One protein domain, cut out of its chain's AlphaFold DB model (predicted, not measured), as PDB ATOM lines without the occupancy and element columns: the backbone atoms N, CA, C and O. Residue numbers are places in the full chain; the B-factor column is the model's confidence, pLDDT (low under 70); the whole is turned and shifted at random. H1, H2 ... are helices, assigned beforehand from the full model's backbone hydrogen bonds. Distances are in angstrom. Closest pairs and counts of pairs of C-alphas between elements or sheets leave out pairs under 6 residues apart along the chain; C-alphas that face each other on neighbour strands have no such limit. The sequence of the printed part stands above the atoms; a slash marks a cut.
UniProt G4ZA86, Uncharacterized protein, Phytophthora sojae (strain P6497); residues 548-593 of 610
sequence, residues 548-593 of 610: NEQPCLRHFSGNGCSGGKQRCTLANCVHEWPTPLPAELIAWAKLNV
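What this domain is: This is residues 548 to 593 of the 610 residues of an uncharacterized protein of Phytophthora sojae (strain P6497) (UniProt G4ZA86). What is the shape? There is little regular structure: a long loop, residues 557 to 582, winds round the short helix H1, and helix H2 packs on H1 from one side. What is printed? The printed part has 46 residues with two named helices, H1 then H2, and no named strand; its class is all helix, with 14 residues in named elements. How large is it? It is compact and rounded, with a radius of gyration of the C-alphas of 9.9 A and spans of 24 by 20 by 14 A.

How they stand to each other: What pairs before the first helix? Residues 550 to 551 form a short parallel pairing with residues 573 to 574. How do the helices meet? H1, residues 553 to 556, and H2, residues 583 to 592, touch; their closest C-alphas, of Leu 553 and Ala 589, are 5.9 A apart. What do the backbones show? In H2 every O i to N i+4 pair is within hydrogen-bond range; H1 is too short for such a pair.

Where its parts are: Where does H1 begin? C-alpha 553 is at (14.965, 17.464, 17.792). Where does H2 end? It spans 14.2 A and ends with C-alpha 592 at (18.682, 9.558, 13.320).

The domain as a whole: Is there a cut? The printed part has no cut, and the H1 to H2 link is long, 26 residues. Is confidence low anywhere? No printed residue is under 70.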
ATOM      1  N   ASN A 548       1.268  23.287  23.869       87.94
ATOM      2  CA  ASN A 548       1.351  22.049  23.089       87.94
ATOM      3  C   ASN A 548       2.472  22.042  22.019       87.94
ATOM      4  O   ASN A 548       2.451  21.234  21.085       87.94
ATOM      5  N   GLU A 549       3.463  22.925  22.169       90.69
ATOM      6  CA  GLU A 549       4.689  22.966  21.369       90.69
ATOM      7  C   GLU A 549       5.680  21.898  21.866       90.69
ATOM      8  O   GLU A 549       5.546  21.365  22.971       90.69
ATOM      9  N   GLN A 550       6.685  21.579  21.049       93.12
ATOM     10  CA  GLN A 550       7.692  20.545  21.309       93.12
ATOM     11  C   GLN A 550       9.119  21.031  21.006       93.12
ATOM     12  O   GLN A 550       9.310  21.938  20.191       93.12
ATOM     13  N   PRO A 551      10.160  20.416  21.589       93.69
ATOM     14  CA  PRO A 551      11.537  20.736  21.239       93.69
ATOM     15  C   PRO A 551      11.872  20.262  19.819       93.69
ATOM     16  O   PRO A 551      11.656  19.104  19.452       93.69
ATOM     17  N   CYS A 552      12.477  21.129  19.005       93.69
ATOM     18  CA  CYS A 552      12.937  20.751  17.672       93.69
ATOM     19  C   CYS A 552      14.146  19.803  17.755       93.69
ATOM     20  O   CYS A 552      15.294  20.247  17.806       93.69
ATOM     21  N   LEU A 553      13.909  18.488  17.700       91.94
ATOM     22  CA  LEU A 553      14.965  17.464  17.792       91.94
ATOM     23  C   LEU A 553      16.119  17.665  16.793       91.94
ATOM     24  O   LEU A 553      17.253  17.310  17.091       91.94
ATOM     25  N   ARG A 554      15.857  18.272  15.627       88.94
ATOM     26  CA  ARG A 554      16.886  18.606  14.629       88.94
ATOM     27  C   ARG A 554      17.773  19.792  15.040       88.94
ATOM     28  O   ARG A 554      18.941  19.834  14.665       88.94
ATOM     29  N   HIS A 555      17.234  20.748  15.796       92.31
ATOM     30  CA  HIS A 555      18.020  21.824  16.398       92.31
ATOM     31  C   HIS A 555      18.855  21.273  17.563       92.31
ATOM     32  O   HIS A 555      20.077  21.398  17.557       92.31
ATOM     33  N   PHE A 556      18.213  20.571  18.504       89.69
ATOM     34  CA  PHE A 556      18.866  20.011  19.695       89.69
ATOM     35  C   PHE A 556      19.855  18.865  19.401       89.69
ATOM     36  O   PHE A 556      20.734  18.591  20.218       89.69
ATOM     37  N   SER A 557      19.791  18.226  18.225       88.56
ATOM     38  CA  SER A 557      20.836  17.300  17.765       88.56
ATOM     39  C   SER A 557      22.127  17.997  17.312       88.56
ATOM     40  O   SER A 557      23.148  17.330  17.166       88.56
ATOM     41  N   GLY A 558      22.103  19.318  17.097       86.75
ATOM     42  CA  GLY A 558      23.215  20.100  16.548       86.75
ATOM     43  C   GLY A 558      23.279  20.133  15.016       86.75
ATOM     44  O   GLY A 558      24.084  20.873  14.461       86.75
ATOM     45  N   ASN A 559      22.405  19.399  14.314       81.12
ATOM     46  CA  ASN A 559      22.443  19.253  12.849       81.12
ATOM     47  C   ASN A 559      21.793  20.418  12.067       81.12
ATOM     48  O   ASN A 559      21.645  20.336  10.846       81.12
ATOM     49  N   GLY A 560      21.394  21.492  12.757       83.06
ATOM     50  CA  GLY A 560      20.795  22.691  12.168       83.06
ATOM     51  C   GLY A 560      19.349  22.494  11.696       83.06
ATOM     52  O   GLY A 560      19.013  21.554  10.970       83.06
ATOM     53  N   CYS A 561      18.467  23.417  12.079       89.31
ATOM     54  CA  CYS A 561      17.090  23.444  11.591       89.31
ATOM     55  C   CYS A 561      16.983  24.207  10.260       89.31
ATOM     56  O   CYS A 561      17.678  25.198  10.044       89.31
ATOM     57  N   SER A 562      16.051  23.794   9.398       81.62
ATOM     58  CA  SER A 562      15.692  24.488   8.151       81.62
ATOM     59  C   SER A 562      15.171  25.917   8.355       81.62
ATOM     60  O   SER A 562      15.254  26.716   7.431       81.62
ATOM     61  N   GLY A 563      14.676  26.264   9.548       83.12
ATOM     62  CA  GLY A 563      14.297  27.640   9.907       83.12
ATOM     63  C   GLY A 563      15.445  28.505  10.445       83.12
ATOM     64  O   GLY A 563      15.225  29.643  10.861       83.12
ATOM     65  N   GLY A 564      16.676  27.981  10.447       86.44
ATOM     66  CA  GLY A 564      17.857  28.650  10.987       86.44
ATOM     67  C   GLY A 564      17.985  28.492  12.504       86.44
ATOM     68  O   GLY A 564      17.577  27.482  13.079       86.44
ATOM     69  N   LYS A 565      18.594  29.486  13.163       83.19
ATOM     70  CA  LYS A 565      18.811  29.462  14.621       83.19
ATOM     71  C   LYS A 565      17.579  29.908  15.414       83.19
ATOM     72  O   LYS A 565      17.252  29.253  16.391       83.19
ATOM     73  N   GLN A 566      16.870  30.946  14.963       81.56
ATOM     74  CA  GLN A 566      15.867  31.648  15.784       81.56
ATOM     75  C   GLN A 566      14.450  31.047  15.767       81.56
ATOM     76  O   GLN A 566      13.689  31.276  16.697       81.56
ATOM     77  N   ARG A 567      14.060  30.301  14.725       84.00
ATOM     78  CA  ARG A 567      12.704  29.732  14.612       84.00
ATOM     79  C   ARG A 567      12.704  28.396  13.888       84.00
ATOM     80  O   ARG A 567      13.514  28.194  12.983       84.00
ATOM     81  N   CYS A 568      11.788  27.500  14.241       89.19
ATOM     82  CA  CYS A 568      11.576  26.283  13.464       89.19
ATOM     83  C   CYS A 568      10.699  26.566  12.236       89.19
ATOM     84  O   CYS A 568       9.878  27.478  12.245       89.19
ATOM     85  N   THR A 569      10.834  25.757  11.183       83.94
ATOM     86  CA  THR A 569       9.852  25.706  10.077       83.94
ATOM     87  C   THR A 569       8.632  24.839  10.405       83.94
ATOM     88  O   THR A 569       7.730  24.726   9.584       83.94
ATOM     89  N   LEU A 570       8.616  24.182  11.568       83.62
ATOM     90  CA  LEU A 570       7.483  23.410  12.072       83.62
ATOM     91  C   LEU A 570       6.678  24.290  13.027       83.62
ATOM     92  O   LEU A 570       7.236  24.767  14.013       83.62
ATOM     93  N   ALA A 571       5.382  24.458  12.761       77.62
ATOM     94  CA  ALA A 571       4.506  25.356  13.523       77.62
ATOM     95  C   ALA A 571       4.431  25.041  15.030       77.62
ATOM     96  O   ALA A 571       4.194  25.941  15.824       77.62
ATOM     97  N   ASN A 572       4.681  23.784  15.418       87.44
ATOM     98  CA  ASN A 572       4.593  23.316  16.803       87.44
ATOM     99  C   ASN A 572       5.969  22.949  17.388       87.44
ATOM    100  O   ASN A 572       6.031  22.184  18.350       87.44
ATOM    101  N   CYS A 573       7.081  23.426  16.809       91.31
ATOM    102  CA  CYS A 573       8.413  23.177  17.364       91.31
ATOM    103  C   CYS A 573       9.178  24.462  17.678       91.31
ATOM    104  O   CYS A 573       9.281  25.361  16.848       91.31
ATOM    105  N   VAL A 574       9.835  24.477  18.833       93.38
ATOM    106  CA  VAL A 574      10.685  25.581  19.293       93.38
ATOM    107  C   VAL A 574      12.154  25.154  19.362       93.38
ATOM    108  O   VAL A 574      12.482  23.966  19.434       93.38
ATOM    109  N   HIS A 575      13.060  26.126  19.269       93.19
ATOM    110  CA  HIS A 575      14.514  25.912  19.370       93.19
ATOM    111  C   HIS A 575      15.062  26.174  20.771       93.19
ATOM    112  O   HIS A 575      16.164  25.743  21.091       93.19
ATOM    113  N   GLU A 576      14.277  26.849  21.601       91.75
ATOM    114  CA  GLU A 576      14.554  27.104  23.002       91.75
ATOM    115  C   GLU A 576      13.619  26.217  23.826       91.75
ATOM    116  O   GLU A 576      12.424  26.137  23.542       91.75
ATOM    117  N   TRP A 577      14.168  25.489  24.797       92.50
ATOM    118  CA  TRP A 577      13.400  24.639  25.704       92.50
ATOM    119  C   TRP A 577      13.873  24.929  27.131       92.50
ATOM    120  O   TRP A 577      15.085  24.945  27.352       92.50
ATOM    121  N   PRO A 578      12.966  25.182  28.093       86.75
ATOM    122  CA  PRO A 578      13.342  25.688  29.416       86.75
ATOM    123  C   PRO A 578      14.075  24.654  30.281       86.75
ATOM    124  O   PRO A 578      14.719  25.016  31.262       86.75
ATOM    125  N   THR A 579      13.985  23.369  29.935       88.81
ATOM    126  CA  THR A 579      14.649  22.265  30.635       88.81
ATOM    127  C   THR A 579      15.616  21.516  29.712       88.81
ATOM    128  O   THR A 579      15.399  21.459  28.498       88.81
ATOM    129  N   PRO A 580      16.690  20.904  30.242       88.75
ATOM    130  CA  PRO A 580      17.515  19.999  29.450       88.75
ATOM    131  C   PRO A 580      16.675  18.796  28.998       88.75
ATOM    132  O   PRO A 580      15.973  18.176  29.796       88.75
ATOM    133  N   LEU A 581      16.744  18.459  27.708       92.56
ATOM    134  CA  LEU A 581      16.025  17.304  27.167       92.56
ATOM    135  C   LEU A 581      16.646  15.985  27.662       92.56
ATOM    136  O   LEU A 581      17.865  15.936  27.857       92.56
ATOM    137  N   PRO A 582      15.855  14.900  27.795       92.56
ATOM    138  CA  PRO A 582      16.372  13.586  28.167       92.56
ATOM    139  C   PRO A 582      17.558  13.159  27.292       92.56
ATOM    140  O   PRO A 582      17.505  13.244  26.062       92.56
ATOM    141  N   ALA A 583      18.634  12.678  27.920       88.06
ATOM    142  CA  ALA A 583      19.879  12.349  27.223       88.06
ATOM    143  C   ALA A 583      19.678  11.292  26.118       88.06
ATOM    144  O   ALA A 583      20.254  11.412  25.036       88.06
ATOM    145  N   GLU A 584      18.801  10.314  26.356       88.56
ATOM    146  CA  GLU A 584      18.403   9.274  25.398       88.56
ATOM    147  C   GLU A 584      17.753   9.859  24.136       88.56
ATOM    148  O   GLU A 584      18.091   9.478  23.013       88.56
ATOM    149  N   LEU A 585      16.874  10.851  24.309       88.44
ATOM    150  CA  LEU A 585      16.189  11.548  23.222       88.44
ATOM    151  C   LEU A 585      17.182  12.358  22.369       88.44
ATOM    152  O   LEU A 585      17.114  12.324  21.139       88.44
ATOM    153  N   ILE A 586      18.151  13.033  23.005       88.12
ATOM    154  CA  ILE A 586      19.238  13.742  22.307       88.12
ATOM    155  C   ILE A 586      20.153  12.752  21.569       88.12
ATOM    156  O   ILE A 586      20.526  13.001  20.419       88.12
ATOM    157  N   ALA A 587      20.518  11.630  22.197       86.50
ATOM    158  CA  ALA A 587      21.367  10.603  21.596       86.50
ATOM    159  C   ALA A 587      20.705   9.981  20.355       86.50
ATOM    160  O   ALA A 587      21.321   9.912  19.287       86.50
ATOM    161  N   TRP A 588      19.419   9.630  20.455       90.69
ATOM    162  CA  TRP A 588      18.628   9.169  19.316       90.69
ATOM    163  C   TRP A 588      18.545  10.230  18.213       90.69
ATOM    164  O   TRP A 588      18.749   9.907  17.038       90.69
ATOM    165  N   ALA A 589      18.310  11.499  18.567       88.44
ATOM    166  CA  ALA A 589      18.212  12.588  17.599       88.44
ATOM    167  C   ALA A 589      19.534  12.821  16.846       88.44
ATOM    168  O   ALA A 589      19.524  12.992  15.626       88.44
ATOM    169  N   LYS A 590      20.684  12.755  17.526       86.00
ATOM    170  CA  LYS A 590      22.019  12.844  16.900       86.00
ATOM    171  C   LYS A 590      22.283  11.723  15.892       86.00
ATOM    172  O   LYS A 590      22.899  11.966  14.856       86.00
ATOM    173  N   LEU A 591      21.805  10.511  16.173       84.19
ATOM    174  CA  LEU A 591      21.980   9.353  15.292       84.19
ATOM    175  C   LEU A 591      21.028   9.369  14.084       84.19
ATOM    176  O   LEU A 591      21.453   9.036  12.977       84.19
ATOM    177  N   ASN A 592      19.768   9.771  14.285       81.50
ATOM    178  CA  ASN A 592      18.682   9.558  13.320       81.50
ATOM    179  C   ASN A 592      18.179  10.838  12.625       81.50
ATOM    180  O   ASN A 592      17.577  10.757  11.553       81.50
ATOM    181  N   VAL A 593      18.426  12.023  13.191       77.25
ATOM    182  CA  VAL A 593      17.867  13.304  12.724       77.25
ATOM    183  C   VAL A 593      18.982  14.211  12.198       77.25
ATOM    184  O   VAL A 593      19.413  15.151  12.868       77.25
TER     185      VAL A 593